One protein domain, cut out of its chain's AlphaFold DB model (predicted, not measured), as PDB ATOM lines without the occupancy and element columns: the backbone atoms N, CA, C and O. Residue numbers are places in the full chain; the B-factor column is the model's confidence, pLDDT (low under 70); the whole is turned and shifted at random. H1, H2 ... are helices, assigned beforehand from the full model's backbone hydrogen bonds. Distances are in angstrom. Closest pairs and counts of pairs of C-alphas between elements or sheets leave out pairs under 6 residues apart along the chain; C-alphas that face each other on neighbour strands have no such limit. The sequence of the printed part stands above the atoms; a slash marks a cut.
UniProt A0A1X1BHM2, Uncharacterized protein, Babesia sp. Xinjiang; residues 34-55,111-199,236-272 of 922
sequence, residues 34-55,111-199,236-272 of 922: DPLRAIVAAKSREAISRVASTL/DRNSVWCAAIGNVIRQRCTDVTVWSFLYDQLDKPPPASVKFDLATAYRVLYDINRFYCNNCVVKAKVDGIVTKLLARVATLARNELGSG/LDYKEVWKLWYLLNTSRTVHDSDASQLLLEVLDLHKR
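What this domain is: This is residues 34 to 55, 111 to 199 and 236 to 272 of the 922 residues of an uncharacterized protein of Babesia sp. Xinjiang (UniProt A0A1X1BHM2). Six helices form an up-and-down bundle in two rows, H4, H6 and H8 in one and H3, H5 and H7 in the other, with long H6 reaching past H5 and the hairpin of H1 and H2 packed on H3 and H4 at one end. Each helix of the bundle runs against the one before it in the chain. The printed part has 148 residues with eight named helices, H1 to H8 in chain order, and no named strand; the class is all helix. It is compact, with a radius of gyration of the C-alphas of 15.9 A and spans of 50 by 35 by 21 A.

Where its parts are: The longest helix is H6, residues 171 to 196, 36.8 A from C-alpha 171 at (118.377, 142.948, 114.453) to C-alpha 196 at (146.770, 165.004, 106.516). H4 is residues 131 to 142, 17.4 A, and H8 is residues 257 to 269, 18.4 A, ending at (149.492, 167.913, 113.161). H5 is residues 153 to 163, 15.2 A; H3 is residues 112 to 125, 19.8 A; H7 is residues 238 to 250, 18.1 A. H1, residues 35 to 41, 9.8 A, begins at (110.149, 163.342, 103.284), and H2 is residues 45 to 55, 15.6 A.

How they stand to each other: H5 and H6 are the hubs, touching three helices each. They form a hairpin at a shallow tilt of 23 degrees, with residues 177 to 188 of H6 alone in touch; the closest C-alphas, of Ala 156 and Leu 184, are 6.3 A apart. H6 touches H4 with residues 172 to 183 alone, closest at C-alphas 131 and 173, 5.5 A, and H8 with residues 185 to 196 alone, closest at C-alphas 189 and 259, 4.9 A. H5 touches H3, closest at C-alphas 117 and 159, 5.9 A, and H7, closest at C-alphas 157 and 244, 5.3 A. The hairpin of H7 and H8 has a steep tilt of 35.2 degrees, only just past shallow. H1 touches H3 at a steep tilt of 54 degrees, with C-alphas 40 and 119 closest at 4.7 A. H2 touches H4, of which residues 132 to 136 alone take part, with C-alphas 52 and 133 closest at 5.5 A. H3 and H4 are close but not clearly touching, at 7.5 A between C-alphas 120 and 137. Every O i to N i+4 pair is within hydrogen-bond range in H1, H2, H3, H5, H6, H7 and H8, and 6 of 8 in H4.

The domain as a whole: The farthest C-alphas, of Thr 54 and Arg 272, are 51.4 A apart. Residues 56 to 110 and 200 to 235 are not printed; the gaps are 21.4 A and 17.4 A between C-alphas. Of the links that are printed whole, none is long. The mean pLDDT of the printed part is 78.9, and 22 residues are under 70, among them 141 to 151.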
ATOM      1  N   ASP A  34     109.739 167.641 101.216       74.31
ATOM      2  CA  ASP A  34     110.800 166.631 101.320       74.31
ATOM      3  C   ASP A  34     110.504 165.657 102.485       74.31
ATOM      4  O   ASP A  34     110.381 166.106 103.630       74.31
ATOM      5  N   PRO A  35     110.432 164.333 102.246       76.44
ATOM      6  CA  PRO A  35     110.149 163.342 103.284       76.44
ATOM      7  C   PRO A  35     111.089 163.412 104.500       76.44
ATOM      8  O   PRO A  35     110.684 163.046 105.604       76.44
ATOM      9  N   LEU A  36     112.315 163.932 104.355       78.88
ATOM     10  CA  LEU A  36     113.185 164.215 105.503       78.88
ATOM     11  C   LEU A  36     112.608 165.309 106.419       78.88
ATOM     12  O   LEU A  36     112.655 165.160 107.639       78.88
ATOM     13  N   ARG A  37     112.016 166.374 105.861       81.81
ATOM     14  CA  ARG A  37     111.338 167.435 106.630       81.81
ATOM     15  C   ARG A  37     110.079 166.910 107.312       81.81
ATOM     16  O   ARG A  37     109.864 167.215 108.482       81.81
ATOM     17  N   ALA A  38     109.314 166.048 106.642       80.25
ATOM     18  CA  ALA A  38     108.152 165.391 107.241       80.25
ATOM     19  C   ALA A  38     108.534 164.517 108.459       80.25
ATOM     20  O   ALA A  38     107.867 164.580 109.493       80.25
ATOM     21  N   ILE A  39     109.650 163.773 108.399       84.44
ATOM     22  CA  ILE A  39     110.183 163.022 109.557       84.44
ATOM     23  C   ILE A  39     110.653 163.965 110.684       84.44
ATOM     24  O   ILE A  39     110.471 163.647 111.859       84.44
ATOM     25  N   VAL A  40     111.227 165.131 110.362       84.38
ATOM     26  CA  VAL A  40     111.620 166.148 111.362       84.38
ATOM     27  C   VAL A  40     110.406 166.778 112.052       84.38
ATOM     28  O   VAL A  40     110.433 166.976 113.265       84.38
ATOM     29  N   ALA A  41     109.343 167.079 111.303       82.88
ATOM     30  CA  ALA A  41     108.129 167.722 111.810       82.88
ATOM     31  C   ALA A  41     107.196 166.768 112.587       82.88
ATOM     32  O   ALA A  41     106.331 167.220 113.342       82.88
ATOM     33  N   ALA A  42     107.358 165.452 112.419       84.19
ATOM     34  CA  ALA A  42     106.523 164.439 113.054       84.19
ATOM     35  C   ALA A  42     106.609 164.474 114.596       84.19
ATOM     36  O   ALA A  42     107.676 164.302 115.191       84.19
ATOM     37  N   LYS A  43     105.456 164.654 115.254       85.44
ATOM     38  CA  LYS A  43     105.351 164.795 116.719       85.44
ATOM     39  C   LYS A  43     105.254 163.472 117.491       85.44
ATOM     40  O   LYS A  43     105.494 163.480 118.695       85.44
ATOM     41  N   SER A  44     104.934 162.358 116.826       84.12
ATOM     42  CA  SER A  44     104.798 161.027 117.438       84.12
ATOM     43  C   SER A  44     105.471 159.932 116.604       84.12
ATOM     44  O   SER A  44     105.771 160.123 115.421       84.12
ATOM     45  N   ARG A  45     105.669 158.754 117.204       85.00
ATOM     46  CA  ARG A  45     106.185 157.557 116.522       85.00
ATOM     47  C   ARG A  45     105.289 157.129 115.354       85.00
ATOM     48  O   ARG A  45     105.787 156.799 114.283       85.00
ATOM     49  N   GLU A  46     103.977 157.182 115.540       81.69
ATOM     50  CA  GLU A  46     102.955 156.799 114.560       81.69
ATOM     51  C   GLU A  46     102.908 157.793 113.395       81.69
ATOM     52  O   GLU A  46     102.597 157.416 112.268       81.69
ATOM     53  N   ALA A  47     103.228 159.069 113.633       80.69
ATOM     54  CA  ALA A  47     103.424 160.043 112.563       80.69
ATOM     55  C   ALA A  47     104.683 159.720 111.732       80.69
ATOM     56  O   ALA A  47     104.610 159.724 110.506       80.69
ATOM     57  N   ILE A  48     105.800 159.353 112.374       82.81
ATOM     58  CA  ILE A  48     107.037 158.943 111.680       82.81
ATOM     59  C   ILE A  48     106.804 157.688 110.818       82.81
ATOM     60  O   ILE A  48     107.144 157.690 109.636       82.81
ATOM     61  N   SER A  49     106.188 156.636 111.371       80.00
ATOM     62  CA  SER A  49     105.869 155.419 110.605       80.00
ATOM     63  C   SER A  49     104.872 155.681 109.470       80.00
ATOM     64  O   SER A  49     105.029 155.127 108.385       80.00
ATOM     65  N   ARG A  50     103.889 156.580 109.653       79.50
ATOM     66  CA  ARG A  50     102.980 156.984 108.564       79.50
ATOM     67  C   ARG A  50     103.727 157.644 107.403       79.50
ATOM     68  O   ARG A  50     103.484 157.258 106.262       79.50
ATOM     69  N   VAL A  51     104.682 158.541 107.673       80.00
ATOM     70  CA  VAL A  51     105.534 159.161 106.636       80.00
ATOM     71  C   VAL A  51     106.379 158.118 105.883       80.00
ATOM     72  O   VAL A  51     106.605 158.256 104.684       80.00
ATOM     73  N   ALA A  52     106.809 157.039 106.543       71.25
ATOM     74  CA  ALA A  52     107.507 155.945 105.864       71.25
ATOM     75  C   ALA A  52     106.574 155.004 105.077       71.25
ATOM     76  O   ALA A  52     106.962 154.482 104.032       71.25
ATOM     77  N   SER A  53     105.320 154.834 105.509       68.94
ATOM     78  CA  SER A  53     104.322 154.067 104.750       68.94
ATOM     79  C   SER A  53     103.899 154.764 103.448       68.94
ATOM     80  O   SER A  53     103.739 154.102 102.423       68.94
ATOM     81  N   THR A  54     103.805 156.100 103.437       69.25
ATOM     82  CA  THR A  54     103.518 156.867 102.212       69.25
ATOM     83  C   THR A  54     104.699 156.873 101.239       69.25
ATOM     84  O   THR A  54     104.481 156.853 100.030       69.25
ATOM     85  N   LEU A  55     105.940 156.807 101.743       63.50
ATOM     86  CA  LEU A  55     107.154 156.615 100.935       63.50
ATOM     87  C   LEU A  55     107.184 155.275 100.181       63.50
ATOM     88  O   LEU A  55     107.689 155.214  99.064       63.50
ATOM     89  N   ASP A 111     120.435 173.316 104.526       62.88
ATOM     90  CA  ASP A 111     121.382 172.227 104.299       62.88
ATOM     91  C   ASP A 111     120.714 170.864 104.538       62.88
ATOM     92  O   ASP A 111     120.289 170.543 105.653       62.88
ATOM     93  N   ARG A 112     120.648 170.047 103.483       68.88
ATOM     94  CA  ARG A 112     120.032 168.716 103.492       68.88
ATOM     95  C   ARG A 112     120.682 167.778 104.516       68.88
ATOM     96  O   ARG A 112     119.979 166.944 105.087       68.88
ATOM     97  N   ASN A 113     121.972 167.955 104.819       69.56
ATOM     98  CA  ASN A 113     122.649 167.219 105.891       69.56
ATOM     99  C   ASN A 113     122.070 167.581 107.266       69.56
ATOM    100  O   ASN A 113     121.819 166.696 108.082       69.56
ATOM    101  N   SER A 114     121.787 168.866 107.509       71.44
ATOM    102  CA  SER A 114     121.202 169.334 108.772       71.44
ATOM    103  C   SER A 114     119.780 168.801 108.996       71.44
ATOM    104  O   SER A 114     119.442 168.414 110.118       71.44
ATOM    105  N   VAL A 115     118.976 168.688 107.928       78.38
ATOM    106  CA  VAL A 115     117.635 168.077 107.976       78.38
ATOM    107  C   VAL A 115     117.740 166.573 108.244       78.38
ATOM    108  O   VAL A 115     117.014 166.051 109.084       78.38
ATOM    109  N   TRP A 116     118.684 165.877 107.602       84.31
ATOM    110  CA  TRP A 116     118.927 164.450 107.839       84.31
ATOM    111  C   TRP A 116     119.415 164.155 109.271       84.31
ATOM    112  O   TRP A 116     118.903 163.235 109.911       84.31
ATOM    113  N   CYS A 117     120.301 164.987 109.836       80.25
ATOM    114  CA  CYS A 117     120.647 164.936 111.263       80.25
ATOM    115  C   CYS A 117     119.411 165.073 112.157       80.25
ATOM    116  O   CYS A 117     119.221 164.284 113.081       80.25
ATOM    117  N   ALA A 118     118.578 166.086 111.895       81.50
ATOM    118  CA  ALA A 118     117.378 166.339 112.682       81.50
ATOM    119  C   ALA A 118     116.367 165.183 112.571       81.50
ATOM    120  O   ALA A 118     115.718 164.851 113.564       81.50
ATOM    121  N   ALA A 119     116.277 164.533 111.405       84.75
ATOM    122  CA  ALA A 119     115.427 163.368 111.186       84.75
ATOM    123  C   ALA A 119     115.879 162.182 112.055       84.75
ATOM    124  O   ALA A 119     115.060 161.631 112.790       84.75
ATOM    125  N   ILE A 120     117.176 161.844 112.063       83.81
ATOM    126  CA  ILE A 120     117.724 160.804 112.954       83.81
ATOM    127  C   ILE A 120     117.489 161.157 114.426       83.81
ATOM    128  O   ILE A 120     116.987 160.328 115.187       83.81
ATOM    129  N   GLY A 121     117.785 162.398 114.824       82.56
ATOM    130  CA  GLY A 121     117.569 162.864 116.193       82.56
ATOM    131  C   GLY A 121     116.104 162.750 116.637       82.56
ATOM    132  O   GLY A 121     115.840 162.384 117.783       82.56
ATOM    133  N   ASN A 122     115.140 163.003 115.743       85.19
ATOM    134  CA  ASN A 122     113.716 162.827 116.041       85.19
ATOM    135  C   ASN A 122     113.312 161.343 116.103       85.19
ATOM    136  O   ASN A 122     112.645 160.931 117.048       85.19
ATOM    137  N   VAL A 123     113.778 160.514 115.164       87.38
ATOM    138  CA  VAL A 123     113.526 159.058 115.132       87.38
ATOM    139  C   VAL A 123     114.028 158.365 116.403       87.38
ATOM    140  O   VAL A 123     113.303 157.561 116.993       87.38
ATOM    141  N   ILE A 124     115.219 158.734 116.882       86.25
ATOM    142  CA  ILE A 124     115.798 158.229 118.135       86.25
ATOM    143  C   ILE A 124     115.020 158.753 119.351       86.25
ATOM    144  O   ILE A 124     114.679 157.969 120.240       86.25
ATOM    145  N   ARG A 125     114.670 160.048 119.384       85.50
ATOM    146  CA  ARG A 125     113.872 160.662 120.467       85.50
ATOM    147  C   ARG A 125     112.502 159.999 120.628       85.50
ATOM    148  O   ARG A 125     112.104 159.701 121.749       85.50
ATOM    149  N   GLN A 126     111.825 159.723 119.516       87.19
ATOM    150  CA  GLN A 126     110.529 159.034 119.458       87.19
ATOM    151  C   GLN A 126     110.654 157.502 119.591       87.19
ATOM    152  O   GLN A 126     109.658 156.788 119.481       87.19
ATOM    153  N   ARG A 127     111.874 156.979 119.814       83.44
ATOM    154  CA  ARG A 127     112.195 155.545 119.943       83.44
ATOM    155  C   ARG A 127     111.619 154.695 118.802       83.44
ATOM    156  O   ARG A 127     111.159 153.574 119.017       83.44
ATOM    157  N   CYS A 128     111.621 155.232 117.584       83.81
ATOM    158  CA  CYS A 128     111.043 154.554 116.436       83.81
ATOM    159  C   CYS A 128     111.972 153.425 115.953       83.81
ATOM    160  O   CYS A 128     113.124 153.649 115.582       83.81
ATOM    161  N   THR A 129     111.460 152.194 115.968       83.94
ATOM    162  CA  THR A 129     112.159 150.960 115.567       83.94
ATOM    163  C   THR A 129     111.621 150.389 114.250       83.94
ATOM    164  O   THR A 129     111.639 149.180 114.025       83.94
ATOM    165  N   ASP A 130     111.106 151.263 113.387       85.50
ATOM    166  CA  ASP A 130     110.528 150.900 112.096       85.50
ATOM    167  C   ASP A 130     111.625 150.691 111.037       85.50
ATOM    168  O   ASP A 130     112.412 151.593 110.739       85.50
ATOM    169  N   VAL A 131     111.678 149.488 110.461       84.25
ATOM    170  CA  VAL A 131     112.679 149.099 109.454       84.25
ATOM    171  C   VAL A 131     112.605 149.985 108.207       84.25
ATOM    172  O   VAL A 131     113.636 150.246 107.587       84.25
ATOM    173  N   THR A 132     111.417 150.475 107.846       84.00
ATOM    174  CA  THR A 132     111.202 151.292 106.642       84.00
ATOM    175  C   THR A 132     111.828 152.681 106.804       84.00
ATOM    176  O   THR A 132     112.585 153.124 105.940       84.00
ATOM    177  N   VAL A 133     111.634 153.301 107.974       85.06
ATOM    178  CA  VAL A 133     112.244 154.579 108.378       85.06
ATOM    179  C   VAL A 133     113.772 154.471 108.389       85.06
ATOM    180  O   VAL A 133     114.458 155.293 107.785       85.06
ATOM    181  N   TRP A 134     114.321 153.440 109.040       86.25
ATOM    182  CA  TRP A 134     115.773 153.247 109.128       86.25
ATOM    183  C   TRP A 134     116.418 152.875 107.786       86.25
ATOM    184  O   TRP A 134     117.554 153.273 107.529       86.25
ATOM    185  N   SER A 135     115.696 152.176 106.906       83.81
ATOM    186  CA  SER A 135     116.154 151.913 105.535       83.81
ATOM    187  C   SER A 135     116.205 153.201 104.720       83.81
ATOM    188  O   SER A 135     117.265 153.528 104.196       83.81
ATOM    189  N   PHE A 136     115.136 154.003 104.730       84.38
ATOM    190  CA  PHE A 136     115.115 155.313 104.078       84.38
ATOM    191  C   PHE A 136     116.256 156.226 104.560       84.38
ATOM    192  O   PHE A 136     116.944 156.840 103.745       84.38
ATOM    193  N   LEU A 137     116.510 156.295 105.872       83.75
ATOM    194  CA  LEU A 137     117.601 157.102 106.433       83.75
ATOM    195  C   LEU A 137     118.996 156.613 106.014       83.75
ATOM    196  O   LEU A 137     119.884 157.444 105.819       83.75
ATOM    197  N   TYR A 138     119.181 155.299 105.853       83.44
ATOM    198  CA  TYR A 138     120.407 154.686 105.331       83.44
ATOM    199  C   TYR A 138     120.594 154.965 103.828       83.44
ATOM    200  O   TYR A 138     121.693 155.328 103.408       83.44
ATOM    201  N   ASP A 139     119.527 154.870 103.031       80.50
ATOM    202  CA  ASP A 139     119.562 155.066 101.574       80.50
ATOM    203  C   ASP A 139     119.754 156.548 101.186       80.50
ATOM    204  O   ASP A 139     120.351 156.865 100.156       80.50
ATOM    205  N   GLN A 140     119.304 157.493 102.023       76.38
ATOM    206  CA  GLN A 140     119.602 158.924 101.842       76.38
ATOM    207  C   GLN A 140     121.097 159.242 101.998       76.38
ATOM    208  O   GLN A 140     121.530 160.287 101.517       76.38
ATOM    209  N   LEU A 141     121.891 158.364 102.622       69.94
ATOM    210  CA  LEU A 141     123.323 158.593 102.786       69.94
ATOM    211  C   LEU A 141     124.110 158.388 101.481       69.94
ATOM    212  O   LEU A 141     125.105 159.079 101.276       69.94
ATOM    213  N   ASP A 142     123.676 157.474 100.606       62.84
ATOM    214  CA  ASP A 142     124.386 157.136  99.357       62.84
ATOM    215  C   ASP A 142     124.123 158.126  98.221       62.84
ATOM    216  O   ASP A 142     124.865 158.163  97.239       62.84
ATOM    217  N   LYS A 143     123.094 158.965  98.360       63.91
ATOM    218  CA  LYS A 143     122.820 160.035  97.403       63.91
ATOM    219  C   LYS A 143     123.984 161.033  97.460       63.91
ATOM    220  O   LYS A 143     124.272 161.544  98.548       63.91
ATOM    221  N   PRO A 144     124.672 161.317  96.337       49.72
ATOM    222  CA  PRO A 144     125.743 162.300  96.340       49.72
ATOM    223  C   PRO A 144     125.160 163.647  96.785       49.72
ATOM    224  O   PRO A 144     124.084 164.027  96.306       49.72
ATOM    225  N   PRO A 145     125.814 164.374  97.708       51.28
ATOM    226  CA  PRO A 145     125.368 165.718  98.024       51.28
ATOM    227  C   PRO A 145     125.439 166.572  96.747       51.28
ATOM    228  O   PRO A 145     126.351 166.375  95.936       51.28
ATOM    229  N   PRO A 146     124.509 167.523  96.542       45.56
ATOM    230  CA  PRO A 146     124.652 168.490  95.460       45.56
ATOM    231  C   PRO A 146     126.006 169.197  95.606       45.56
ATOM    232  O   PRO A 146     126.448 169.446  96.727       45.56
ATOM    233  N   ALA A 147     126.662 169.521  94.488       38.03
ATOM    234  CA  ALA A 147     128.078 169.920  94.448       38.03
ATOM    235  C   ALA A 147     128.459 171.136  95.330       38.03
ATOM    236  O   ALA A 147     129.638 171.376  95.580       38.03
ATOM    237  N   SER A 148     127.471 171.886  95.825       40.03
ATOM    238  CA  SER A 148     127.606 173.008  96.758       40.03
ATOM    239  C   SER A 148     127.643 172.628  98.251       40.03
ATOM    240  O   SER A 148     128.028 173.463  99.069       40.03
ATOM    241  N   VAL A 149     127.261 171.405  98.641       47.19
ATOM    242  CA  VAL A 149     127.059 171.010 100.050       47.19
ATOM    243  C   VAL A 149     128.127 170.008 100.504       47.19
ATOM    244  O   VAL A 149     128.001 168.796 100.329       47.19
ATOM    245  N   LYS A 150     129.197 170.509 101.130       58.16
ATOM    246  CA  LYS A 150     130.242 169.660 101.730       58.16
ATOM    247  C   LYS A 150     129.727 169.027 103.033       58.16
ATOM    248  O   LYS A 150     129.245 169.731 103.912       58.16
ATOM    249  N   PHE A 151     129.860 167.706 103.163       64.50
ATOM    250  CA  PHE A 151     129.592 166.979 104.411       64.50
ATOM    251  C   PHE A 151     130.605 167.393 105.492       64.50
ATOM    252  O   PHE A 151     131.811 167.347 105.239       64.50
ATOM    253  N   ASP A 152     130.135 167.786 106.680       73.81
ATOM    254  CA  ASP A 152     130.982 168.313 107.756       73.81
ATOM    255  C   ASP A 152     131.090 167.385 108.984       73.81
ATOM    256  O   ASP A 152     130.291 166.470 109.209       73.81
ATOM    257  N   LEU A 153     132.119 167.611 109.808       77.81
ATOM    258  CA  LEU A 153     132.350 166.809 111.016       77.81
ATOM    259  C   LEU A 153     131.311 167.070 112.118       77.81
ATOM    260  O   LEU A 153     131.105 166.199 112.963       77.81
ATOM    261  N   ALA A 154     130.644 168.230 112.121       77.88
ATOM    262  CA  ALA A 154     129.603 168.543 113.099       77.88
ATOM    263  C   ALA A 154     128.355 167.668 112.885       77.88
ATOM    264  O   ALA A 154     127.794 167.144 113.851       77.88
ATOM    265  N   THR A 155     127.962 167.467 111.623       79.81
ATOM    266  CA  THR A 155     126.922 166.531 111.165       79.81
ATOM    267  C   THR A 155     127.255 165.105 111.606       79.81
ATOM    268  O   THR A 155     126.441 164.460 112.274       79.81
ATOM    269  N   ALA A 156     128.477 164.640 111.316       82.25
ATOM    270  CA  ALA A 156     128.946 163.313 111.717       82.25
ATOM    271  C   ALA A 156     128.905 163.117 113.245       82.25
ATOM    272  O   ALA A 156     128.329 162.143 113.726       82.25
ATOM    273  N   TYR A 157     129.456 164.065 114.014       84.25
ATOM    274  CA  TYR A 157     129.462 164.002 115.476       84.25
ATOM    275  C   TYR A 157     128.046 163.955 116.063       84.25
ATOM    276  O   TYR A 157     127.788 163.116 116.922       84.25
ATOM    277  N   ARG A 158     127.122 164.815 115.607       83.62
ATOM    278  CA  ARG A 158     125.737 164.844 116.116       83.62
ATOM    279  C   ARG A 158     125.036 163.501 115.924       83.62
ATOM    280  O   ARG A 158     124.485 162.965 116.878       83.62
ATOM    281  N   VAL A 159     125.115 162.933 114.722       83.88
ATOM    282  CA  VAL A 159     124.423 161.676 114.402       83.88
ATOM    283  C   VAL A 159     125.022 160.495 115.150       83.88
ATOM    284  O   VAL A 159     124.282 159.712 115.735       83.88
ATOM    285  N   LEU A 160     126.350 160.386 115.206       86.44
ATOM    286  CA  LEU A 160     127.011 159.323 115.964       86.44
ATOM    287  C   LEU A 160     126.760 159.457 117.478       86.44
ATOM    288  O   LEU A 160     126.632 158.450 118.170       86.44
ATOM    289  N   TYR A 161     126.638 160.683 117.995       86.50
ATOM    290  CA  TYR A 161     126.296 160.945 119.395       86.50
ATOM    291  C   TYR A 161     124.857 160.535 119.740       86.50
ATOM    292  O   TYR A 161     124.630 159.945 120.801       86.50
ATOM    293  N   ASP A 162     123.901 160.808 118.850       84.00
ATOM    294  CA  ASP A 162     122.510 160.391 119.027       84.00
ATOM    295  C   ASP A 162     122.367 158.866 118.866       84.00
ATOM    296  O   ASP A 162     121.739 158.223 119.709       84.00
ATOM    297  N   ILE A 163     123.028 158.254 117.872       86.06
ATOM    298  CA  ILE A 163     123.072 156.789 117.682       86.06
ATOM    299  C   ILE A 163     123.682 156.079 118.898       86.06
ATOM    300  O   ILE A 163     123.142 155.073 119.350       86.06
ATOM    301  N   ASN A 164     124.741 156.626 119.501       83.25
ATOM    302  CA  ASN A 164     125.349 156.097 120.729       83.25
ATOM    303  C   ASN A 164     124.361 156.020 121.921       83.25
ATOM    304  O   ASN A 164     124.625 155.320 122.897       83.25
ATOM    305  N   ARG A 165     123.217 156.717 121.853       81.50
ATOM    306  CA  ARG A 165     122.137 156.697 122.856       81.50
ATOM    307  C   ARG A 165     120.926 155.853 122.445       81.50
ATOM    308  O   ARG A 165     119.989 155.725 123.233       81.50
ATOM    309  N   PHE A 166     120.917 155.293 121.239       83.75
ATOM    310  CA  PHE A 166     119.815 154.487 120.727       83.75
ATOM    311  C   PHE A 166     119.966 153.020 121.146       83.75
ATOM    312  O   PHE A 166     120.984 152.384 120.886       83.75
ATOM    313  N   TYR A 167     118.931 152.471 121.784       78.81
ATOM    314  CA  TYR A 167     118.863 151.060 122.165       78.81
ATOM    315  C   TYR A 167     117.745 150.366 121.384       78.81
ATOM    316  O   TYR A 167     116.598 150.816 121.407       78.81
ATOM    317  N   CYS A 168     118.069 149.268 120.699       80.56
ATOM    318  CA  CYS A 168     117.119 148.531 119.872       80.56
ATOM    319  C   CYS A 168     117.393 147.022 119.896       80.56
ATOM    320  O   CYS A 168     118.513 146.587 119.638       80.56
ATOM    321  N   ASN A 169     116.339 146.232 120.129       78.19
ATOM    322  CA  ASN A 169     116.386 144.765 120.088       78.19
ATOM    323  C   ASN A 169     116.107 144.187 118.685       78.19
ATOM    324  O   ASN A 169     116.229 142.982 118.486       78.19
ATOM    325  N   ASN A 170     115.710 145.012 117.709       84.75
ATOM    326  CA  ASN A 170     115.436 144.564 116.342       84.75
ATOM    327  C   ASN A 170     116.756 144.458 115.555       84.75
ATOM    328  O   ASN A 170     117.404 145.469 115.282       84.75
ATOM    329  N   CYS A 171     117.134 143.238 115.171       83.38
ATOM    330  CA  CYS A 171     118.377 142.948 114.453       83.38
ATOM    331  C   CYS A 171     118.475 143.630 113.076       83.38
ATOM    332  O   CYS A 171     119.563 144.057 112.695       83.38
ATOM    333  N   VAL A 172     117.360 143.801 112.356       82.88
ATOM    334  CA  VAL A 172     117.334 144.445 111.031       82.88
ATOM    335  C   VAL A 172     117.551 145.952 111.157       82.88
ATOM    336  O   VAL A 172     118.345 146.535 110.420       82.88
ATOM    337  N   VAL A 173     116.896 146.584 112.139       84.38
ATOM    338  CA  VAL A 173     117.140 147.997 112.474       84.38
ATOM    339  C   VAL A 173     118.585 148.189 112.918       84.38
ATOM    340  O   VAL A 173     119.241 149.110 112.441       84.38
ATOM    341  N   LYS A 174     119.103 147.299 113.774       85.56
ATOM    342  CA  LYS A 174     120.495 147.349 114.223       85.56
ATOM    343  C   LYS A 174     121.471 147.283 113.043       85.56
ATOM    344  O   LYS A 174     122.305 148.167 112.927       85.56
ATOM    345  N   ALA A 175     121.298 146.346 112.108       84.56
ATOM    346  CA  ALA A 175     122.137 146.258 110.911       84.56
ATOM    347  C   ALA A 175     122.093 147.533 110.038       84.56
ATOM    348  O   ALA A 175     123.111 147.936 109.475       84.56
ATOM    349  N   LYS A 176     120.937 148.211 109.945       86.00
ATOM    350  CA  LYS A 176     120.824 149.513 109.259       86.00
ATOM    351  C   LYS A 176     121.516 150.644 110.029       86.00
ATOM    352  O   LYS A 176     122.189 151.457 109.402       86.00
ATOM    353  N   VAL A 177     121.402 150.682 111.359       86.19
ATOM    354  CA  VAL A 177     122.119 151.639 112.226       86.19
ATOM    355  C   VAL A 177     123.631 151.443 112.116       86.19
ATOM    356  O   VAL A 177     124.343 152.407 111.845       86.19
ATOM    357  N   ASP A 178     124.110 150.203 112.233       85.12
ATOM    358  CA  ASP A 178     125.522 149.840 112.084       85.12
ATOM    359  C   ASP A 178     126.030 150.248 110.686       85.12
ATOM    360  O   ASP A 178     127.074 150.883 110.561       85.12
ATOM    361  N   GLY A 179     125.237 150.021 109.632       84.25
ATOM    362  CA  GLY A 179     125.544 150.478 108.274       84.25
ATOM    363  C   GLY A 179     125.605 152.008 108.104       84.25
ATOM    364  O   GLY A 179     126.457 152.501 107.362       84.25
ATOM    365  N   ILE A 180     124.750 152.778 108.794       84.69
ATOM    366  CA  ILE A 180     124.859 154.251 108.849       84.69
ATOM    367  C   ILE A 180     126.178 154.640 109.530       84.69
ATOM    368  O   ILE A 180     126.913 155.477 109.005       84.69
ATOM    369  N   VAL A 181     126.503 154.005 110.661       86.12
ATOM    370  CA  VAL A 181     127.744 154.241 111.413       86.12
ATOM    371  C   VAL A 181     128.973 153.974 110.539       86.12
ATOM    372  O   VAL A 181     129.784 154.883 110.364       86.12
ATOM    373  N   THR A 182     129.088 152.803 109.904       84.19
ATOM    374  CA  THR A 182     130.230 152.455 109.036       84.19
ATOM    375  C   THR A 182     130.436 153.474 107.912       84.19
ATOM    376  O   THR A 182     131.559 153.927 107.685       84.19
ATOM    377  N   LYS A 183     129.368 153.897 107.224       82.56
ATOM    378  CA  LYS A 183     129.483 154.875 106.129       82.56
ATOM    379  C   LYS A 183     129.859 156.279 106.618       82.56
ATOM    380  O   LYS A 183     130.638 156.966 105.952       82.56
ATOM    381  N   LEU A 184     129.341 156.717 107.769       83.81
ATOM    382  CA  LEU A 184     129.750 157.982 108.392       83.81
ATOM    383  C   LEU A 184     131.236 157.956 108.765       83.81
ATOM    384  O   LEU A 184     131.953 158.912 108.478       83.81
ATOM    385  N   LEU A 185     131.712 156.855 109.346       84.69
ATOM    386  CA  LEU A 185     133.107 156.698 109.758       84.69
ATOM    387  C   LEU A 185     134.058 156.612 108.558       84.69
ATOM    388  O   LEU A 185     135.093 157.273 108.559       84.69
ATOM    389  N   ALA A 186     133.660 155.946 107.470       81.62
ATOM    390  CA  ALA A 186     134.396 155.972 106.206       81.62
ATOM    391  C   ALA A 186     134.530 157.396 105.625       81.62
ATOM    392  O   ALA A 186     135.606 157.782 105.150       81.62
ATOM    393  N   ARG A 187     133.474 158.223 105.701       81.75
ATOM    394  CA  ARG A 187     133.537 159.648 105.318       81.75
ATOM    395  C   ARG A 187     134.467 160.449 106.229       81.75
ATOM    396  O   ARG A 187     135.279 161.221 105.727       81.75
ATOM    397  N   VAL A 188     134.400 160.230 107.541       83.50
ATOM    398  CA  VAL A 188     135.286 160.861 108.536       83.50
ATOM    399  C   VAL A 188     136.754 160.507 108.283       83.50
ATOM    400  O   VAL A 188     137.592 161.403 108.221       83.50
ATOM    401  N   ALA A 189     137.064 159.228 108.059       83.00
ATOM    402  CA  ALA A 189     138.406 158.763 107.717       83.00
ATOM    403  C   ALA A 189     138.907 159.375 106.395       83.00
ATOM    404  O   ALA A 189     140.079 159.726 106.277       83.00
ATOM    405  N   THR A 190     138.023 159.557 105.410       82.12
ATOM    406  CA  THR A 190     138.357 160.214 104.134       82.12
ATOM    407  C   THR A 190     138.668 161.703 104.326       82.12
ATOM    408  O   THR A 190     139.680 162.180 103.821       82.12
ATOM    409  N   LEU A 191     137.863 162.429 105.113       79.88
ATOM    410  CA  LEU A 191     138.142 163.825 105.480       79.88
ATOM    411  C   LEU A 191     139.469 163.968 106.239       79.88
ATOM    412  O   LEU A 191     140.252 164.860 105.926       79.88
ATOM    413  N   ALA A 192     139.752 163.073 107.190       80.81
ATOM    414  CA  ALA A 192     141.005 163.082 107.940       80.81
ATOM    415  C   ALA A 192     142.226 162.817 107.036       80.81
ATOM    416  O   ALA A 192     143.199 163.563 107.102       80.81
ATOM    417  N   ARG A 193     142.162 161.826 106.132       81.31
ATOM    418  CA  ARG A 193     143.227 161.567 105.139       81.31
ATOM    419  C   ARG A 193     143.465 162.762 104.209       81.31
ATOM    420  O   ARG A 193     144.614 163.068 103.907       81.31
ATOM    421  N   ASN A 194     142.404 163.453 103.789       77.19
ATOM    422  CA  ASN A 194     142.524 164.647 102.949       77.19
ATOM    423  C   ASN A 194     143.229 165.804 103.685       77.19
ATOM    424  O   ASN A 194     144.067 166.472 103.084       77.19
ATOM    425  N   GLU A 195     142.941 166.009 104.976       75.69
ATOM    426  CA  GLU A 195     143.576 167.052 105.804       75.69
ATOM    427  C   GLU A 195     145.052 166.740 106.122       75.69
ATOM    428  O   GLU A 195     145.890 167.639 106.165       75.69
ATOM    429  N   LEU A 196     145.389 165.459 106.313       74.12
ATOM    430  CA  LEU A 196     146.770 165.004 106.516       74.12
ATOM    431  C   LEU A 196     147.624 165.078 105.233       74.12
ATOM    432  O   LEU A 196     148.854 165.106 105.303       74.12
ATOM    433  N   GLY A 197     146.976 165.127 104.064       64.12
ATOM    434  CA  GLY A 197     147.613 165.138 102.750       64.12
ATOM    435  C   GLY A 197     148.261 163.801 102.369       64.12
ATOM    436  O   GLY A 197     148.383 162.872 103.165       64.12
ATOM    437  N   SER A 198     148.751 163.701 101.130       42.56
ATOM    438  CA  SER A 198     149.417 162.496 100.599       42.56
ATOM    439  C   SER A 198     150.837 162.266 101.156       42.56
ATOM    440  O   SER A 198     151.696 161.745 100.447       42.56
ATOM    441  N   GLY A 199     151.111 162.742 102.373       40.84
ATOM    442  CA  GLY A 199     152.421 162.746 103.031       40.84
ATOM    443  C   GLY A 199     152.430 162.065 104.401       40.84
ATOM    444  O   GLY A 199     153.419 162.180 105.124       40.84
ATOM    445  N   LEU A 236     139.591 171.711 108.768       69.44
ATOM    446  CA  LEU A 236     138.609 171.041 109.624       69.44
ATOM    447  C   LEU A 236     138.403 171.788 110.956       69.44
ATOM    448  O   LEU A 236     139.355 172.276 111.578       69.44
ATOM    449  N   ASP A 237     137.156 171.846 111.455       77.62
ATOM    450  CA  ASP A 237     136.910 172.380 112.802       77.62
ATOM    451  C   ASP A 237     137.470 171.421 113.856       77.62
ATOM    452  O   ASP A 237     136.859 170.429 114.256       77.62
ATOM    453  N   TYR A 238     138.645 171.793 114.349       77.31
ATOM    454  CA  TYR A 238     139.388 171.145 115.417       77.31
ATOM    455  C   TYR A 238     138.561 170.834 116.682       77.31
ATOM    456  O   TYR A 238     138.863 169.882 117.406       77.31
ATOM    457  N   LYS A 239     137.505 171.610 116.975       80.88
ATOM    458  CA  LYS A 239     136.591 171.329 118.094       80.88
ATOM    459  C   LYS A 239     135.741 170.088 117.829       80.88
ATOM    460  O   LYS A 239     135.549 169.287 118.744       80.88
ATOM    461  N   GLU A 240     135.257 169.926 116.602       82.69
ATOM    462  CA  GLU A 240     134.459 168.772 116.186       82.69
ATOM    463  C   GLU A 240     135.351 167.549 115.910       82.69
ATOM    464  O   GLU A 240     134.976 166.456 116.320       82.69
ATOM    465  N   VAL A 241     136.575 167.729 115.381       85.38
ATOM    466  CA  VAL A 241     137.617 166.673 115.330       85.38
ATOM    467  C   VAL A 241     137.833 166.066 116.722       85.38
ATOM    468  O   VAL A 241     137.725 164.853 116.890       85.38
ATOM    469  N   TRP A 242     138.082 166.900 117.742       88.56
ATOM    470  CA  TRP A 242     138.306 166.423 119.112       88.56
ATOM    471  C   TRP A 242     137.081 165.719 119.708       88.56
ATOM    472  O   TRP A 242     137.218 164.659 120.315       88.56
ATOM    473  N   LYS A 243     135.884 166.295 119.548       88.38
ATOM    474  CA  LYS A 243     134.628 165.697 120.030       88.38
ATOM    475  C   LYS A 243     134.371 164.325 119.414       88.38
ATOM    476  O   LYS A 243     133.960 163.408 120.120       88.38
ATOM    477  N   LEU A 244     134.582 164.215 118.105       87.69
ATOM    478  CA  LEU A 244     134.364 162.996 117.346       87.69
ATOM    479  C   LEU A 244     135.369 161.926 117.759       87.69
ATOM    480  O   LEU A 244     134.955 160.840 118.146       87.69
ATOM    481  N   TRP A 245     136.659 162.267 117.806       91.06
ATOM    482  CA  TRP A 245     137.696 161.395 118.354       91.06
ATOM    483  C   TRP A 245     137.329 160.903 119.763       91.06
ATOM    484  O   TRP A 245     137.274 159.699 120.006       91.06
ATOM    485  N   TYR A 246     136.978 161.818 120.674       89.19
ATOM    486  CA  TYR A 246     136.601 161.482 122.046       89.19
ATOM    487  C   TYR A 246     135.388 160.541 122.103       89.19
ATOM    488  O   TYR A 246     135.384 159.603 122.896       89.19
ATOM    489  N   LEU A 247     134.379 160.744 121.248       87.44
ATOM    490  CA  LEU A 247     133.217 159.858 121.140       87.44
ATOM    491  C   LEU A 247     133.622 158.436 120.719       87.44
ATOM    492  O   LEU A 247     133.250 157.493 121.411       87.44
ATOM    493  N   LEU A 248     134.426 158.282 119.658       87.38
ATOM    494  CA  LEU A 248     134.885 156.964 119.181       87.38
ATOM    495  C   LEU A 248     135.756 156.225 120.205       87.38
ATOM    496  O   LEU A 248     135.785 154.999 120.235       87.38
ATOM    497  N   ASN A 249     136.464 156.974 121.050       86.06
ATOM    498  CA  ASN A 249     137.346 156.418 122.070       86.06
ATOM    499  C   ASN A 249     136.622 156.089 123.392       86.06
ATOM    500  O   ASN A 249     137.188 155.372 124.214       86.06
ATOM    501  N   THR A 250     135.412 156.615 123.624       84.44
ATOM    502  CA  THR A 250     134.672 156.454 124.897       84.44
ATOM    503  C   THR A 250     133.312 155.765 124.759       84.44
ATOM    504  O   THR A 250     132.741 155.329 125.760       84.44
ATOM    505  N   SER A 251     132.783 155.637 123.540       83.56
ATOM    506  CA  SER A 251     131.582 154.851 123.258       83.56
ATOM    507  C   SER A 251     131.873 153.346 123.279       83.56
ATOM    508  O   SER A 251     132.934 152.891 122.861       83.56
ATOM    509  N   ARG A 252     130.887 152.563 123.732       76.50
ATOM    510  CA  ARG A 252     130.879 151.091 123.629       76.50
ATOM    511  C   ARG A 252     130.179 150.574 122.366       76.50
ATOM    512  O   ARG A 252     130.238 149.381 122.099       76.50
ATOM    513  N   THR A 253     129.462 151.437 121.648       74.00
ATOM    514  CA  THR A 253     128.589 151.079 120.513       74.00
ATOM    515  C   THR A 253     129.072 151.670 119.192       74.00
ATOM    516  O   THR A 253     128.856 151.070 118.146       74.00
ATOM    517  N   VAL A 254     129.756 152.814 119.234       80.56
ATOM    518  CA  VAL A 254     130.322 153.510 118.076       80.56
ATOM    519  C   VAL A 254     131.837 153.574 118.251       80.56
ATOM    520  O   VAL A 254     132.361 154.524 118.830       80.56
ATOM    521  N   HIS A 255     132.543 152.553 117.767       80.69
ATOM    522  CA  HIS A 255     133.999 152.452 117.855       80.69
ATOM    523  C   HIS A 255     134.597 152.043 116.506       80.69
ATOM    524  O   HIS A 255     134.145 151.086 115.884       80.69
ATOM    525  N   ASP A 256     135.656 152.736 116.095       83.56
ATOM    526  CA  ASP A 256     136.461 152.442 114.905       83.56
ATOM    527  C   ASP A 256     137.902 152.868 115.211       83.56
ATOM    528  O   ASP A 256     138.151 154.021 115.578       83.56
ATOM    529  N   SER A 257     138.836 151.915 115.148       81.56
ATOM    530  CA  SER A 257     140.259 152.124 115.443       81.56
ATOM    531  C   SER A 257     140.920 153.073 114.453       81.56
ATOM    532  O   SER A 257     141.706 153.931 114.852       81.56
ATOM    533  N   ASP A 258     140.567 152.950 113.181       80.31
ATOM    534  CA  ASP A 258     141.275 153.545 112.058       80.31
ATOM    535  C   ASP A 258     140.834 154.999 111.901       80.31
ATOM    536  O   ASP A 258     141.664 155.906 111.821       80.31
ATOM    537  N   ALA A 259     139.523 155.249 111.978       83.38
ATOM    538  CA  ALA A 259     138.977 156.597 112.077       83.38
ATOM    539  C   ALA A 259     139.472 157.307 113.352       83.38
ATOM    540  O   ALA A 259     139.808 158.492 113.301       83.38
ATOM    541  N   SER A 260     139.581 156.598 114.485       85.44
ATOM    542  CA  SER A 260     140.148 157.167 115.718       85.44
ATOM    543  C   SER A 260     141.617 157.563 115.557       85.44
ATOM    544  O   SER A 260     141.996 158.651 115.988       85.44
ATOM    545  N   GLN A 261     142.439 156.712 114.941       84.94
ATOM    546  CA  GLN A 261     143.867 156.966 114.747       84.94
ATOM    547  C   GLN A 261     144.108 158.118 113.762       84.94
ATOM    548  O   GLN A 261     144.867 159.036 114.063       84.94
ATOM    549  N   LEU A 262     143.383 158.150 112.639       83.69
ATOM    550  CA  LEU A 262     143.463 159.248 111.668       83.69
ATOM    551  C   LEU A 262     143.055 160.595 112.286       83.69
ATOM    552  O   LEU A 262     143.717 161.609 112.064       83.69
ATOM    553  N   LEU A 263     141.997 160.624 113.106       86.38
ATOM    554  CA  LEU A 263     141.615 161.839 113.834       86.38
ATOM    555  C   LEU A 263     142.677 162.248 114.870       86.38
ATOM    556  O   LEU A 263     142.916 163.441 115.045       86.38
ATOM    557  N   LEU A 264     143.338 161.291 115.530       86.56
ATOM    558  CA  LEU A 264     144.437 161.562 116.462       86.56
ATOM    559  C   LEU A 264     145.652 162.191 115.755       86.56
ATOM    560  O   LEU A 264     146.267 163.118 116.282       86.56
ATOM    561  N   GLU A 265     145.967 161.741 114.543       85.12
ATOM    562  CA  GLU A 265     147.035 162.309 113.714       85.12
ATOM    563  C   GLU A 265     146.709 163.735 113.251       85.12
ATOM    564  O   GLU A 265     147.570 164.617 113.328       85.12
ATOM    565  N   VAL A 266     145.451 164.011 112.877       83.75
ATOM    566  CA  VAL A 266     144.971 165.379 112.596       83.75
ATOM    567  C   VAL A 266     145.089 166.269 113.843       83.75
ATOM    568  O   VAL A 266     145.489 167.436 113.743       83.75
ATOM    569  N   LEU A 267     144.804 165.729 115.037       83.56
ATOM    570  CA  LEU A 267     145.023 166.445 116.299       83.56
ATOM    571  C   LEU A 267     146.516 166.759 116.527       83.56
ATOM    572  O   LEU A 267     146.852 167.886 116.897       83.56
ATOM    573  N   ASP A 268     147.421 165.808 116.265       82.19
ATOM    574  CA  ASP A 268     148.869 165.983 116.454       82.19
ATOM    575  C   ASP A 268     149.488 167.016 115.489       82.19
ATOM    576  O   ASP A 268     150.330 167.834 115.902       82.19
ATOM    577  N   LEU A 269     149.041 167.013 114.226       80.69
ATOM    578  CA  LEU A 269     149.492 167.913 113.161       80.69
ATOM    579  C   LEU A 269     149.287 169.388 113.544       80.69
ATOM    580  O   LEU A 269     150.189 170.223 113.412       80.69
ATOM    581  N   HIS A 270     148.120 169.729 114.090       75.12
ATOM    582  CA  HIS A 270     147.733 171.109 114.385       75.12
ATOM    583  C   HIS A 270     148.200 171.604 115.766       75.12
ATOM    584  O   HIS A 270     147.420 172.118 116.571       75.12
ATOM    585  N   LYS A 271     149.522 171.574 116.009       69.12
ATOM    586  CA  LYS A 271     150.185 172.030 117.257       69.12
ATOM    587  C   LYS A 271     149.654 173.362 117.819       69.12
ATOM    588  O   LYS A 271     149.464 173.494 119.026       69.12
ATOM    589  N   ARG A 272     149.382 174.356 116.958       72.94
ATOM    590  CA  ARG A 272     148.850 175.676 117.368       72.94
ATOM    591  C   ARG A 272     147.429 175.608 117.951       72.94
ATOM    592  O   ARG A 272     147.081 176.460 118.761       72.94
TER     593      ARG A 272